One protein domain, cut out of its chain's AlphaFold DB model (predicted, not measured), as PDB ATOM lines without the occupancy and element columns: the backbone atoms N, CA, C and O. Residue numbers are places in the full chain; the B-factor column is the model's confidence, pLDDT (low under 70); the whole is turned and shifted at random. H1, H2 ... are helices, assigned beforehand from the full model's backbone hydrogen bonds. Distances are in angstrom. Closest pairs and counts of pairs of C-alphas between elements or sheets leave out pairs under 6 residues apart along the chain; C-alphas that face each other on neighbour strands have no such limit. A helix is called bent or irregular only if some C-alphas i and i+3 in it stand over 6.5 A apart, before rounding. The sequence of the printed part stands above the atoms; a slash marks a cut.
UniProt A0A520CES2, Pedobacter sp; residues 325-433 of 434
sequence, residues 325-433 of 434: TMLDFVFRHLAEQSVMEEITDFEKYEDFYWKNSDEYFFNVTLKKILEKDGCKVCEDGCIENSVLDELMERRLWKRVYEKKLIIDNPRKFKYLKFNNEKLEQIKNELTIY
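Overview. This is residues 325 to 433 of the 434 residues of a protein of Pedobacter sp (UniProt A0A520CES2). The longest helix, H3, and H4 form a helical hairpin, and H1 packs on H4 at a slant, which gives a small core of three helices; H2 lies off one end of this core, joined to H3 by a tight turn. From H4 a long link, residues 393 to 419, runs away from the core towards H5, which touches no helix; residues 402 to 425, of which 420 to 425 belong to H5, stick out free. The printed part has 109 residues with five named helices, H1 to H5 in order along the chain, and no named strand; the class is all helix, though the helices hold under half of the residues, 51 of 109. The whole is only just loose, close to extended, with a radius of gyration of the C-alphas of 19.2 A, and its C-alphas span 52 by 37 by 26 A.

Along the chain. H3 is residues 358 to 370, Asp 358 to Leu 370, 16.3 A from first to last C-alpha; C-alpha 358 is at (331.058, 83.735, 362.340). H3 is irregular, but only just: C-alphas 363 and 366 are 6.7 A apart, and its line is a rough one. H4 is residues 383 to 392, Ile 383 to Met 392, 14.3 A long. H1 is residues 325 to 331, 9.6 A long, and its C-alpha 325 is at (327.382, 92.769, 376.263), the first printed residue. H2 is residues 346 to 355, Phe 346 to Lys 355, 14.2 A long. H5 is residues 420 to 430, Asn 420 to Leu 430, 15.2 A long, and ends with C-alpha 430 at (314.158, 98.590, 389.812).

Arrangement. H3 and H4 touch, with 4 pairs of C-alphas within 8 A; their closest C-alphas, those of Leu 370 and Asn 385, are 5.4 A apart. They form a helical hairpin, running opposite ways at a shallow tilt of 18 degrees, with their centres 11.1 A apart. H4 also touches H1, with 11 pairs of C-alphas within 8 A, and there the closest C-alphas are those of Val 330 and Glu 384, 4.6 A apart. H1 and H4 run opposite ways at a steep tilt of 49 degrees, with their centres 9.1 A apart. H1 and H3 are apart. H2 and H3 meet only through their link, and H2 is apart from H1, H4 and H5. H5 is apart from H1, H2, H3 and H4. In the backbones of H1, H2, H4 and H5 every O i to N i+4 pair is within hydrogen-bond range; in H3 it is 7 of 9.

Size, cuts and confidence. The C-alphas farthest apart are those of Glu 347, in H2, and Ile 432, after H5, at 57.9 A; those of the first and last printed residues, Thr 325 and Tyr 433, are 23.6 A apart. Without the free residues 402 to 425, the body has 85 residues and spans 58 by 26 by 18 A. The centre of H1 is nearest to the mean of the C-alphas, at 1.4 A, and that of H2 is farthest, at 24.4 A. The printed part has no cut. The link from H2 to H3 is tight, with 2 residues; the links from H1 to H2, from H3 to H4 and from H4 to H5 are long, with 14, 12 and 27 residues. The mean pLDDT of the printed part is 76.2, and 39 printed residues are under 70, where the model's confidence is low: residues 335 to 336, 372 to 381 and 407 to 433. The last of these stretches takes in H5, whose mean pLDDT is 59.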
ATOM      1  N   THR A 325     327.233  93.041 374.828       91.00
ATOM      2  CA  THR A 325     327.382  92.769 376.263       91.00
ATOM      3  C   THR A 325     327.107  91.306 376.616       91.00
ATOM      4  O   THR A 325     327.815  90.750 377.449       91.00
ATOM      5  N   MET A 326     326.134  90.655 375.969       92.31
ATOM      6  CA  MET A 326     325.933  89.208 376.117       92.31
ATOM      7  C   MET A 326     327.144  88.431 375.595       92.31
ATOM      8  O   MET A 326     327.613  87.530 376.277       92.31
ATOM      9  N   LEU A 327     327.705  88.816 374.440       89.75
ATOM     10  CA  LEU A 327     328.956  88.227 373.950       89.75
ATOM     11  C   LEU A 327     330.117  88.445 374.925       89.75
ATOM     12  O   LEU A 327     330.826  87.496 375.226       89.75
ATOM     13  N   ASP A 328     330.286  89.656 375.464       88.50
ATOM     14  CA  ASP A 328     331.325  89.943 376.465       88.50
ATOM     15  C   ASP A 328     331.152  89.064 377.706       88.50
ATOM     16  O   ASP A 328     332.130  88.581 378.269       88.50
ATOM     17  N   PHE A 329     329.905  88.811 378.115       88.25
ATOM     18  CA  PHE A 329     329.614  87.895 379.209       88.25
ATOM     19  C   PHE A 329     330.002  86.454 378.872       88.25
ATOM     20  O   PHE A 329     330.631  85.801 379.698       88.25
ATOM     21  N   VAL A 330     329.676  85.969 377.669       87.19
ATOM     22  CA  VAL A 330     330.094  84.635 377.204       87.19
ATOM     23  C   VAL A 330     331.621  84.522 377.180       87.19
ATOM     24  O   VAL A 330     332.181  83.482 377.510       87.19
ATOM     25  N   PHE A 331     332.311  85.607 376.834       85.12
ATOM     26  CA  PHE A 331     333.762  85.632 376.653       85.12
ATOM     27  C   PHE A 331     334.548  85.834 377.954       85.12
ATOM     28  O   PHE A 331     335.724  85.482 378.014       85.12
ATOM     29  N   ARG A 332     333.911  86.335 379.021       79.25
ATOM     30  CA  ARG A 332     334.579  86.782 380.259       79.25
ATOM     31  C   ARG A 332     335.512  85.748 380.898       79.25
ATOM     32  O   ARG A 332     336.554  86.121 381.419       79.25
ATOM     33  N   HIS A 333     335.131  84.471 380.868       71.81
ATOM     34  CA  HIS A 333     335.896  83.364 381.454       71.81
ATOM     35  C   HIS A 333     336.722  82.599 380.420       71.81
ATOM     36  O   HIS A 333     337.550  81.768 380.775       71.81
ATOM     37  N   LEU A 334     336.509  82.887 379.138       71.12
ATOM     38  CA  LEU A 334     337.262  82.286 378.048       71.12
ATOM     39  C   LEU A 334     338.519  83.082 377.692       71.12
ATOM     40  O   LEU A 334     339.356  82.572 376.959       71.12
ATOM     41  N   ALA A 335     338.676  84.299 378.220       64.94
ATOM     42  CA  ALA A 335     339.825  85.166 377.950       64.94
ATOM     43  C   ALA A 335     341.186  84.529 378.307       64.94
ATOM     44  O   ALA A 335     342.217  84.902 377.750       64.94
ATOM     45  N   GLU A 336     341.200  83.550 379.217       66.44
ATOM     46  CA  GLU A 336     342.409  82.801 379.587       66.44
ATOM     47  C   GLU A 336     342.709  81.626 378.642       66.44
ATOM     48  O   GLU A 336     343.780  81.029 378.722       66.44
ATOM     49  N   GLN A 337     341.796  81.302 377.722       73.62
ATOM     50  CA  GLN A 337     341.912  80.183 376.790       73.62
ATOM     51  C   GLN A 337     342.185  80.688 375.370       73.62
ATOM     52  O   GLN A 337     341.733  81.753 374.950       73.62
ATOM     53  N   SER A 338     342.977  79.946 374.602       78.44
ATOM     54  CA  SER A 338     343.065  80.132 373.152       78.44
ATOM     55  C   SER A 338     342.230  79.070 372.460       78.44
ATOM     56  O   SER A 338     342.395  77.878 372.712       78.44
ATOM     57  N   VAL A 339     341.407  79.479 371.497       81.75
ATOM     58  CA  VAL A 339     340.672  78.524 370.641       81.75
ATOM     59  C   VAL A 339     341.585  77.816 369.633       81.75
ATOM     60  O   VAL A 339     341.144  76.948 368.885       81.75
ATOM     61  N   MET A 340     342.860  78.206 369.613       84.19
ATOM     62  CA  MET A 340     343.914  77.729 368.726       84.19
ATOM     63  C   MET A 340     345.083  77.091 369.503       84.19
ATOM     64  O   MET A 340     346.173  76.957 368.963       84.19
ATOM     65  N   GLU A 341     344.878  76.698 370.767       76.81
ATOM     66  CA  GLU A 341     345.907  76.091 371.638       76.81
ATOM     67  C   GLU A 341     346.564  74.833 371.036       76.81
ATOM     68  O   GLU A 341     347.758  74.613 371.217       76.81
ATOM     69  N   GLU A 342     345.798  74.024 370.298       82.31
ATOM     70  CA  GLU A 342     346.266  72.770 369.684       82.31
ATOM     71  C   GLU A 342     346.966  72.973 368.326       82.31
ATOM     72  O   GLU A 342     347.434  72.012 367.708       82.31
ATOM     73  N   ILE A 343     347.023  74.208 367.819       88.81
ATOM     74  CA  ILE A 343     347.618  74.507 366.516       88.81
ATOM     75  C   ILE A 343     349.133  74.613 366.664       88.81
ATOM     76  O   ILE A 343     349.651  75.512 367.319       88.81
ATOM     77  N   THR A 344     349.844  73.697 366.012       91.06
ATOM     78  CA  THR A 344     351.306  73.577 366.105       91.06
ATOM     79  C   THR A 344     352.046  74.018 364.848       91.06
ATOM     80  O   THR A 344     353.259  74.168 364.888       91.06
ATOM     81  N   ASP A 345     351.345  74.165 363.726       94.69
ATOM     82  CA  ASP A 345     351.940  74.426 362.416       94.69
ATOM     83  C   ASP A 345     351.102  75.414 361.601       94.69
ATOM     84  O   ASP A 345     349.916  75.642 361.871       94.69
ATOM     85  N   PHE A 346     351.747  76.037 360.614       95.31
ATOM     86  CA  PHE A 346     351.142  77.107 359.830       95.31
ATOM     87  C   PHE A 346     349.991  76.623 358.936       95.31
ATOM     88  O   PHE A 346     349.030  77.362 358.725       95.31
ATOM     89  N   GLU A 347     350.038  75.385 358.437       94.44
ATOM     90  CA  GLU A 347     348.967  74.834 357.599       94.44
ATOM     91  C   GLU A 347     347.660  74.718 358.394       94.44
ATOM     92  O   GLU A 347     346.610  75.174 357.934       94.44
ATOM     93  N   LYS A 348     347.724  74.192 359.623       94.75
ATOM     94  CA  LYS A 348     346.572  74.159 360.535       94.75
ATOM     95  C   LYS A 348     346.120  75.553 360.953       94.75
ATOM     96  O   LYS A 348     344.919  75.769 361.103       94.75
ATOM     97  N   TYR A 349     347.047  76.499 361.127       94.75
ATOM     98  CA  TYR A 349     346.713  77.895 361.420       94.75
ATOM     99  C   TYR A 349     345.899  78.525 360.278       94.75
ATOM    100  O   TYR A 349     344.824  79.080 360.508       94.75
ATOM    101  N   GLU A 350     346.353  78.370 359.032       94.62
ATOM    102  CA  GLU A 350     345.636  78.826 357.835       94.62
ATOM    103  C   GLU A 350     344.265  78.132 357.697       94.62
ATOM    104  O   GLU A 350     343.245  78.789 357.453       94.62
ATOM    105  N   ASP A 351     344.215  76.814 357.899       94.25
ATOM    106  CA  ASP A 351     342.986  76.022 357.811       94.25
ATOM    107  C   ASP A 351     341.961  76.394 358.897       94.25
ATOM    108  O   ASP A 351     340.761  76.469 358.612       94.25
ATOM    109  N   PHE A 352     342.417  76.715 360.112       93.75
ATOM    110  CA  PHE A 352     341.556  77.198 361.189       93.75
ATOM    111  C   PHE A 352     340.827  78.481 360.779       93.75
ATOM    112  O   PHE A 352     339.595  78.532 360.862       93.75
ATOM    113  N   TYR A 353     341.552  79.494 360.292       94.38
ATOM    114  CA  TYR A 353     340.943  80.753 359.842       94.38
ATOM    115  C   TYR A 353     340.033  80.549 358.632       94.38
ATOM    116  O   TYR A 353     339.006  81.215 358.507       94.38
ATOM    117  N   TRP A 354     340.382  79.629 357.731       93.62
ATOM    118  CA  TRP A 354     339.528  79.289 356.599       93.62
ATOM    119  C   TRP A 354     338.192  78.672 357.047       93.62
ATOM    120  O   TRP A 354     337.138  79.078 356.546       93.62
ATOM    121  N   LYS A 355     338.217  77.703 357.969       91.44
ATOM    122  CA  LYS A 355     337.026  76.952 358.405       91.44
ATOM    123  C   LYS A 355     336.126  77.735 359.359       91.44
ATOM    124  O   LYS A 355     334.906  77.595 359.277       91.44
ATOM    125  N   ASN A 356     336.697  78.564 360.230       91.25
ATOM    126  CA  ASN A 356     335.938  79.308 361.229       91.25
ATOM    127  C   ASN A 356     335.299  80.565 360.618       91.25
ATOM    128  O   ASN A 356     335.911  81.626 360.550       91.25
ATOM    129  N   SER A 357     334.048  80.444 360.169       92.69
ATOM    130  CA  SER A 357     333.157  81.590 359.932       92.69
ATOM    131  C   SER A 357     332.541  82.104 361.235       92.69
ATOM    132  O   SER A 357     332.601  81.412 362.248       92.69
ATOM    133  N   ASP A 358     331.858  83.257 361.197       91.62
ATOM    134  CA  ASP A 358     331.058  83.735 362.340       91.62
ATOM    135  C   ASP A 358     330.068  82.665 362.830       91.62
ATOM    136  O   ASP A 358     330.001  82.353 364.014       91.62
ATOM    137  N   GLU A 359     329.314  82.062 361.909       90.38
ATOM    138  CA  GLU A 359     328.294  81.067 362.245       90.38
ATOM    139  C   GLU A 359     328.896  79.764 362.780       90.38
ATOM    140  O   GLU A 359     328.391  79.209 363.757       90.38
ATOM    141  N   TYR A 360     329.987  79.285 362.174       92.88
ATOM    142  CA  TYR A 360     330.686  78.093 362.653       92.88
ATOM    143  C   TYR A 360     331.283  78.333 364.041       92.88
ATOM    144  O   TYR A 360     331.180  77.480 364.920       92.88
ATOM    145  N   PHE A 361     331.852  79.518 364.262       91.75
ATOM    146  CA  PHE A 361     332.435  79.887 365.541       91.75
ATOM    147  C   PHE A 361     331.394  79.869 366.663       91.75
ATOM    148  O   PHE A 361     331.635  79.247 367.693       91.75
ATOM    149  N   PHE A 362     330.213  80.462 366.452       90.19
ATOM    150  CA  PHE A 362     329.142  80.429 367.451       90.19
ATOM    151  C   PHE A 362     328.576  79.025 367.676       90.19
ATOM    152  O   PHE A 362     328.434  78.602 368.818       90.19
ATOM    153  N   ASN A 363     328.255  78.301 366.604       89.75
ATOM    154  CA  ASN A 363     327.498  77.051 366.712       89.75
ATOM    155  C   ASN A 363     328.356  75.821 367.010       89.75
ATOM    156  O   ASN A 363     327.814  74.808 367.447       89.75
ATOM    157  N   VAL A 364     329.661  75.879 366.748       89.69
ATOM    158  CA  VAL A 364     330.561  74.729 366.887       89.69
ATOM    159  C   VAL A 364     331.706  75.061 367.828       89.69
ATOM    160  O   VAL A 364     331.829  74.426 368.870       89.69
ATOM    161  N   THR A 365     332.524  76.061 367.496       88.69
ATOM    162  CA  THR A 365     333.762  76.339 368.241       88.69
ATOM    163  C   THR A 365     333.472  76.754 369.679       88.69
ATOM    164  O   THR A 365     333.947  76.107 370.608       88.69
ATOM    165  N   LEU A 366     332.635  77.775 369.881       87.00
ATOM    166  CA  LEU A 366     332.255  78.234 371.215       87.00
ATOM    167  C   LEU A 366     331.417  77.202 371.962       87.00
ATOM    168  O   LEU A 366     331.683  76.973 373.134       87.00
ATOM    169  N   LYS A 367     330.458  76.538 371.302       85.25
ATOM    170  CA  LYS A 367     329.663  75.487 371.957       85.25
ATOM    171  C   LYS A 367     330.542  74.374 372.516       85.25
ATOM    172  O   LYS A 367     330.399  74.040 373.683       85.25
ATOM    173  N   LYS A 368     331.511  73.885 371.737       84.19
ATOM    174  CA  LYS A 368     332.464  72.863 372.190       84.19
ATOM    175  C   LYS A 368     333.300  73.334 373.387       84.19
ATOM    176  O   LYS A 368     333.574  72.554 374.289       84.19
ATOM    177  N   ILE A 369     333.707  74.604 373.407       82.12
ATOM    178  CA  ILE A 369     334.476  75.180 374.522       82.12
ATOM    179  C   ILE A 369     333.607  75.353 375.776       82.12
ATOM    180  O   ILE A 369     334.090  75.201 376.890       82.12
ATOM    181  N   LEU A 370     332.326  75.675 375.604       80.88
ATOM    182  CA  LEU A 370     331.378  75.939 376.688       80.88
ATOM    183  C   LEU A 370     330.646  74.676 377.182       80.88
ATOM    184  O   LEU A 370     329.861  74.747 378.130       80.88
ATOM    185  N   GLU A 371     330.874  73.520 376.555       75.56
ATOM    186  CA  GLU A 371     330.364  72.226 377.012       75.56
ATOM    187  C   GLU A 371     330.918  71.857 378.396       75.56
ATOM    188  O   GLU A 371     332.000  72.290 378.795       75.56
ATOM    189  N   LYS A 372     330.165  71.026 379.134       61.41
ATOM    190  CA  LYS A 372     330.463  70.664 380.531       61.41
ATOM    191  C   LYS A 372     331.881  70.101 380.719       61.41
ATOM    192  O   LYS A 372     332.528  70.443 381.697       61.41
ATOM    193  N   ASP A 373     332.360  69.304 379.765       59.91
ATOM    194  CA  ASP A 373     333.705  68.711 379.795       59.91
ATOM    195  C   ASP A 373     334.747  69.540 379.011       59.91
ATOM    196  O   ASP A 373     335.937  69.229 379.029       59.91
ATOM    197  N   GLY A 374     334.307  70.582 378.293       59.66
ATOM    198  CA  GLY A 374     335.150  71.446 377.460       59.66
ATOM    199  C   GLY A 374     335.594  72.731 378.160       59.66
ATOM    200  O   GLY A 374     336.682  73.245 377.885       59.66
ATOM    201  N   CYS A 375     334.792  73.237 379.100       66.31
ATOM    202  CA  CYS A 375     335.086  74.486 379.787       66.31
ATOM    203  C   CYS A 375     336.011  74.251 380.987       66.31
ATOM    204  O   CYS A 375     335.565  73.843 382.055       66.31
ATOM    205  N   LYS A 376     337.298  74.603 380.856       63.31
ATOM    206  CA  LYS A 376     338.299  74.463 381.941       63.31
ATOM    207  C   LYS A 376     338.018  75.314 383.198       63.31
ATOM    208  O   LYS A 376     338.773  75.221 384.158       63.31
ATOM    209  N   VAL A 377     336.991  76.172 383.178       65.06
ATOM    210  CA  VAL A 377     336.679  77.138 384.251       65.06
ATOM    211  C   VAL A 377     335.401  76.778 385.020       65.06
ATOM    212  O   VAL A 377     335.266  77.153 386.182       65.06
ATOM    213  N   CYS A 378     334.454  76.062 384.411       62.75
ATOM    214  CA  CYS A 378     333.134  75.823 385.000       62.75
ATOM    215  C   CYS A 378     332.963  74.342 385.362       62.75
ATOM    216  O   CYS A 378     332.693  73.529 384.486       62.75
ATOM    217  N   GLU A 379     333.079  73.997 386.648       56.12
ATOM    218  CA  GLU A 379     332.997  72.607 387.134       56.12
ATOM    219  C   GLU A 379     331.590  71.980 386.981       56.12
ATOM    220  O   GLU A 379     331.474  70.784 386.718       56.12
ATOM    221  N   ASP A 380     330.512  72.776 387.057       54.50
ATOM    222  CA  ASP A 380     329.122  72.309 386.923       54.50
ATOM    223  C   ASP A 380     328.282  73.237 386.031       54.50
ATOM    224  O   ASP A 380     327.586  74.128 386.510       54.50
ATOM    225  N   GLY A 381     328.315  73.004 384.716       65.06
ATOM    226  CA  GLY A 381     327.427  73.661 383.749       65.06
ATOM    227  C   GLY A 381     327.780  75.130 383.482       65.06
ATOM    228  O   GLY A 381     327.644  76.007 384.329       65.06
ATOM    229  N   CYS A 382     328.209  75.422 382.259       73.62
ATOM    230  CA  CYS A 382     328.618  76.767 381.878       73.62
ATOM    231  C   CYS A 382     327.384  77.663 381.643       73.62
ATOM    232  O   CYS A 382     326.644  77.465 380.674       73.62
ATOM    233  N   ILE A 383     327.151  78.654 382.515       84.81
ATOM    234  CA  ILE A 383     326.059  79.642 382.363       84.81
ATOM    235  C   ILE A 383     326.201  80.374 381.023       84.81
ATOM    236  O   ILE A 383     325.215  80.681 380.359       84.81
ATOM    237  N   GLU A 384     327.436  80.612 380.596       87.50
ATOM    238  CA  GLU A 384     327.796  81.225 379.328       87.50
ATOM    239  C   GLU A 384     327.267  80.420 378.130       87.50
ATOM    240  O   GLU A 384     326.881  81.031 377.138       87.50
ATOM    241  N   ASN A 385     327.150  79.090 378.227       87.12
ATOM    242  CA  ASN A 385     326.519  78.284 377.177       87.12
ATOM    243  C   ASN A 385     325.021  78.609 377.050       87.12
ATOM    244  O   ASN A 385     324.519  78.843 375.955       87.12
ATOM    245  N   SER A 386     324.320  78.731 378.184       88.44
ATOM    246  CA  SER A 386     322.910  79.149 378.201       88.44
ATOM    247  C   SER A 386     322.736  80.569 377.657       88.44
ATOM    248  O   SER A 386     321.792  80.837 376.918       88.44
ATOM    249  N   VAL A 387     323.648  81.488 377.994       91.56
ATOM    250  CA  VAL A 387     323.618  82.868 377.478       91.56
ATOM    251  C   VAL A 387     323.926  82.906 375.978       91.56
ATOM    252  O   VAL A 387     323.329  83.709 375.258       91.56
ATOM    253  N   LEU A 388     324.810  82.037 375.481       91.44
ATOM    254  CA  LEU A 388     325.061  81.880 374.051       91.44
ATOM    255  C   LEU A 388     323.808  81.372 373.325       91.44
ATOM    256  O   LEU A 388     323.442  81.939 372.297       91.44
ATOM    257  N   ASP A 389     323.108  80.376 373.871       91.56
ATOM    258  CA  ASP A 389     321.839  79.901 373.306       91.56
ATOM    259  C   ASP A 389     320.764  81.001 373.324       91.56
ATOM    260  O   ASP A 389     320.108  81.243 372.312       91.56
ATOM    261  N   GLU A 390     320.626  81.750 374.426       93.81
ATOM    262  CA  GLU A 390     319.743  82.922 374.489       93.81
ATOM    263  C   GLU A 390     320.081  83.963 373.420       93.81
ATOM    264  O   GLU A 390     319.183  84.492 372.760       93.81
ATOM    265  N   LEU A 391     321.368  84.254 373.229       92.69
ATOM    266  CA  LEU A 391     321.831  85.185 372.213       92.69
ATOM    267  C   LEU A 391     321.447  84.696 370.813       92.69
ATOM    268  O   LEU A 391     320.825  85.453 370.066       92.69
ATOM    269  N   MET A 392     321.759  83.441 370.481       91.50
ATOM    270  CA  MET A 392     321.499  82.843 369.167       91.50
ATOM    271  C   MET A 392     320.001  82.715 368.862       91.50
ATOM    272  O   MET A 392     319.575  82.926 367.726       91.50
ATOM    273  N   GLU A 393     319.180  82.464 369.880       92.94
ATOM    274  CA  GLU A 393     317.715  82.419 369.790       92.94
ATOM    275  C   GLU A 393     317.070  83.814 369.910       92.94
ATOM    276  O   GLU A 393     315.845  83.955 369.933       92.94
ATOM    277  N   ARG A 394     317.892  84.874 369.957       91.88
ATOM    278  CA  ARG A 394     317.490  86.287 370.029       91.88
ATOM    279  C   ARG A 394     316.670  86.641 371.282       91.88
ATOM    280  O   ARG A 394     315.938  87.637 371.296       91.88
ATOM    281  N   ARG A 395     316.844  85.901 372.378       94.38
ATOM    282  CA  ARG A 395     316.396  86.273 373.731       94.38
ATOM    283  C   ARG A 395     317.390  87.241 374.374       94.38
ATOM    284  O   ARG A 395     318.151  86.905 375.266       94.38
ATOM    285  N   LEU A 396     317.383  88.475 373.881       94.75
ATOM    286  CA  LEU A 396     318.373  89.483 374.262       94.75
ATOM    287  C   LEU A 396     318.058  90.159 375.599       94.75
ATOM    288  O   LEU A 396     316.897  90.502 375.864       94.75
ATOM    289  N   TRP A 397     319.108  90.472 376.364       94.19
ATOM    290  CA  TRP A 397     319.013  91.329 377.546       94.19
ATOM    291  C   TRP A 397     318.362  92.683 377.220       94.19
ATOM    292  O   TRP A 397     318.374  93.188 376.090       94.19
ATOM    293  N   LYS A 398     317.716  93.284 378.222       89.56
ATOM    294  CA  LYS A 398     317.012  94.561 378.061       89.56
ATOM    295  C   LYS A 398     317.757  95.662 378.787       89.56
ATOM    296  O   LYS A 398     318.040  95.575 379.977       89.56
ATOM    297  N   ARG A 399     318.037  96.742 378.059       88.06
ATOM    298  CA  ARG A 399     318.570  97.965 378.652       88.06
ATOM    299  C   ARG A 399     317.477  98.639 379.481       88.06
ATOM    300  O   ARG A 399     316.541  99.191 378.908       88.06
ATOM    301  N   VAL A 400     317.632  98.605 380.800       89.56
ATOM    302  CA  VAL A 400     316.691  99.196 381.770       89.56
ATOM    303  C   VAL A 400     317.004 100.655 382.113       89.56
ATOM    304  O   VAL A 400     316.114 101.393 382.517       89.56
ATOM    305  N   TYR A 401     318.247 101.103 381.911       86.44
ATOM    306  CA  TYR A 401     318.693 102.455 382.257       86.44
ATOM    307  C   TYR A 401     319.725 102.992 381.254       86.44
ATOM    308  O   TYR A 401     320.551 102.242 380.733       86.44
ATOM    309  N   GLU A 402     319.694 104.298 380.991       83.19
ATOM    310  CA  GLU A 402     320.719 105.024 380.235       83.19
ATOM    311  C   GLU A 402     320.860 106.442 380.799       83.19
ATOM    312  O   GLU A 402     319.870 107.145 380.993       83.19
ATOM    313  N   LYS A 403     322.101 106.887 381.014       82.62
ATOM    314  CA  LYS A 403     322.406 108.273 381.372       82.62
ATOM    315  C   LYS A 403     323.512 108.810 380.481       82.62
ATOM    316  O   LYS A 403     324.607 108.256 380.448       82.62
ATOM    317  N   LYS A 404     323.247 109.932 379.812       76.81
ATOM    318  CA  LYS A 404     324.274 110.691 379.092       76.81
ATOM    319  C   LYS A 404     324.975 111.629 380.069       76.81
ATOM    320  O   LYS A 404     324.324 112.420 380.748       76.81
ATOM    321  N   LEU A 405     326.295 111.516 380.155       75.88
ATOM    322  CA  LEU A 405     327.137 112.416 380.937       75.88
ATOM    323  C   LEU A 405     327.813 113.388 379.971       75.88
ATOM    324  O   LEU A 405     328.561 112.960 379.096       75.88
ATOM    325  N   ILE A 406     327.529 114.681 380.114       72.56
ATOM    326  CA  ILE A 406     328.270 115.739 379.420       72.56
ATOM    327  C   ILE A 406     329.477 116.063 380.297       72.56
ATOM    328  O   ILE A 406     329.325 116.264 381.500       72.56
ATOM    329  N   ILE A 407     330.673 116.032 379.714       64.56
ATOM    330  CA  ILE A 407     331.928 116.187 380.450       64.56
ATOM    331  C   ILE A 407     332.629 117.437 379.946       64.56
ATOM    332  O   ILE A 407     333.008 117.500 378.780       64.56
ATOM    333  N   ASP A 408     332.860 118.391 380.845       64.69
ATOM    334  CA  ASP A 408     333.468 119.683 380.505       64.69
ATOM    335  C   ASP A 408     334.970 119.577 380.178       64.69
ATOM    336  O   ASP A 408     335.534 120.451 379.525       64.69
ATOM    337  N   ASN A 409     335.646 118.502 380.613       59.81
ATOM    338  CA  ASN A 409     337.063 118.262 380.326       59.81
ATOM    339  C   ASN A 409     337.342 116.806 379.889       59.81
ATOM    340  O   ASN A 409     337.520 115.929 380.743       59.81
ATOM    341  N   PRO A 410     337.453 116.535 378.576       52.47
ATOM    342  CA  PRO A 410     337.641 115.181 378.050       52.47
ATOM    343  C   PRO A 410     338.976 114.528 378.453       52.47
ATOM    344  O   PRO A 410     339.070 113.303 378.478       52.47
ATOM    345  N   ARG A 411     340.005 115.299 378.848       50.44
ATOM    346  CA  ARG A 411     341.316 114.747 379.257       50.44
ATOM    347  C   ARG A 411     341.306 114.054 380.626       50.44
ATOM    348  O   ARG A 411     342.267 113.365 380.954       50.44
ATOM    349  N   LYS A 412     340.246 114.211 381.430       48.41
ATOM    350  CA  LYS A 412     340.116 113.571 382.755       48.41
ATOM    351  C   LYS A 412     339.535 112.151 382.705       48.41
ATOM    352  O   LYS A 412     339.408 111.514 383.746       48.41
ATOM    353  N   PHE A 413     339.201 111.629 381.524       44.28
ATOM    354  CA  PHE A 413     338.528 110.338 381.363       44.28
ATOM    355  C   PHE A 413     339.502 109.143 381.363       44.28
ATOM    356  O   PHE A 413     339.539 108.352 380.426       44.28
ATOM    357  N   LYS A 414     340.313 108.987 382.418       41.91
ATOM    358  CA  LYS A 414     340.956 107.696 382.714       41.91
ATOM    359  C   LYS A 414     340.044 106.932 383.676       41.91
ATOM    360  O   LYS A 414     340.071 107.177 384.873       41.91
ATOM    361  N   TYR A 415     339.219 106.051 383.106       41.22
ATOM    362  CA  TYR A 415     338.436 105.000 383.771       41.22
ATOM    363  C   TYR A 415     337.592 105.448 384.977       41.22
ATOM    364  O   TYR A 415     337.949 105.226 386.133       41.22
ATOM    365  N   LEU A 416     336.396 105.982 384.713       42.81
ATOM    366  CA  LEU A 416     335.324 105.931 385.709       42.81
ATOM    367  C   LEU A 416     334.901 104.464 385.874       42.81
ATOM    368  O   LEU A 416     334.116 103.950 385.080       42.81
ATOM    369  N   LYS A 417     335.429 103.776 386.895       43.78
ATOM    370  CA  LYS A 417     334.790 102.556 387.404       43.78
ATOM    371  C   LYS A 417     333.363 102.928 387.816       43.78
ATOM    372  O   LYS A 417     333.160 103.939 388.492       43.78
ATOM    373  N   PHE A 418     332.376 102.156 387.364       49.06
ATOM    374  CA  PHE A 418     330.980 102.343 387.763       49.06
ATOM    375  C   PHE A 418     330.907 102.332 389.299       49.06
ATOM    376  O   PHE A 418     331.455 101.432 389.930       49.06
ATOM    377  N   ASN A 419     330.294 103.351 389.910       56.62
ATOM    378  CA  ASN A 419     330.152 103.389 391.366       56.62
ATOM    379  C   ASN A 419     329.177 102.274 391.790       56.62
ATOM    380  O   ASN A 419     328.000 102.324 391.426       56.62
ATOM    381  N   ASN A 420     329.668 101.300 392.559       61.16
ATOM    382  CA  ASN A 420     328.878 100.181 393.074       61.16
ATOM    383  C   ASN A 420     327.668 100.642 393.903       61.16
ATOM    384  O   ASN A 420     326.604 100.046 393.788       61.16
ATOM    385  N   GLU A 421     327.770 101.742 394.654       63.97
ATOM    386  CA  GLU A 421     326.634 102.306 395.399       63.97
ATOM    387  C   GLU A 421     325.512 102.748 394.460       63.97
ATOM    388  O   GLU A 421     324.334 102.560 394.744       63.97
ATOM    389  N   LYS A 422     325.875 103.292 393.295       56.84
ATOM    390  CA  LYS A 422     324.913 103.737 392.286       56.84
ATOM    391  C   LYS A 422     324.251 102.560 391.573       56.84
ATOM    392  O   LYS A 422     323.094 102.667 391.185       56.84
ATOM    393  N   LEU A 423     324.975 101.452 391.407       56.16
ATOM    394  CA  LEU A 423     324.409 100.201 390.906       56.16
ATOM    395  C   LEU A 423     323.403  99.623 391.905       56.16
ATOM    396  O   LEU A 423     322.311  99.250 391.494       56.16
ATOM    397  N   GLU A 424     323.735  99.601 393.197       66.06
ATOM    398  CA  GLU A 424     322.808  99.159 394.247       66.06
ATOM    399  C   GLU A 424     321.589 100.080 394.363       66.06
ATOM    400  O   GLU A 424     320.466  99.604 394.494       66.06
ATOM    401  N   GLN A 425     321.767 101.392 394.202       63.34
ATOM    402  CA  GLN A 425     320.652 102.337 394.164       63.34
ATOM    403  C   GLN A 425     319.718 102.070 392.971       63.34
ATOM    404  O   GLN A 425     318.508 101.985 393.154       63.34
ATOM    405  N   ILE A 426     320.272 101.836 391.774       57.25
ATOM    406  CA  ILE A 426     319.494 101.466 390.579       57.25
ATOM    407  C   ILE A 426     318.802 100.103 390.763       57.25
ATOM    408  O   ILE A 426     317.644  99.960 390.384       57.25
ATOM    409  N   LYS A 427     319.473  99.101 391.350       58.88
ATOM    410  CA  LYS A 427     318.865  97.793 391.655       58.88
ATOM    411  C   LYS A 427     317.686  97.940 392.616       58.88
ATOM    412  O   LYS A 427     316.615  97.401 392.344       58.88
ATOM    413  N   ASN A 428     317.854  98.709 393.690       64.06
ATOM    414  CA  ASN A 428     316.796  98.969 394.664       64.06
ATOM    415  C   ASN A 428     315.612  99.709 394.028       64.06
ATOM    416  O   ASN A 428     314.468  99.345 394.277       64.06
ATOM    417  N   GLU A 429     315.868 100.683 393.150       54.62
ATOM    418  CA  GLU A 429     314.814 101.385 392.408       54.62
ATOM    419  C   GLU A 429     314.079 100.470 391.416       54.62
ATOM    420  O   GLU A 429     312.864 100.567 391.289       54.62
ATOM    421  N   LEU A 430     314.773  99.545 390.745       47.00
ATOM    422  CA  LEU A 430     314.158  98.590 389.812       47.00
ATOM    423  C   LEU A 430     313.341  97.497 390.517       47.00
ATOM    424  O   LEU A 430     312.346  97.040 389.961       47.00
ATOM    425  N   THR A 431     313.716  97.120 391.742       46.59
ATOM    426  CA  THR A 431     312.980  96.132 392.557       46.59
ATOM    427  C   THR A 431     311.620  96.672 393.029       46.59
ATOM    428  O   THR A 431     310.762  95.905 393.440       46.59
ATOM    429  N   ILE A 432     311.389  97.988 392.944       43.09
ATOM    430  CA  ILE A 432     310.104  98.628 393.278       43.09
ATOM    431  C   ILE A 432     309.098  98.549 392.105       43.09
ATOM    432  O   ILE A 432     307.905  98.763 392.308       43.09
ATOM    433  N   TYR A 433     309.552  98.228 390.885       37.81
ATOM    434  CA  TYR A 433     308.727  98.216 389.664       37.81
ATOM    435  C   TYR A 433     308.545  96.825 389.014       37.81
ATOM    436  O   TYR A 433     307.952  96.744 387.935       37.81
TER     437      TYR A 433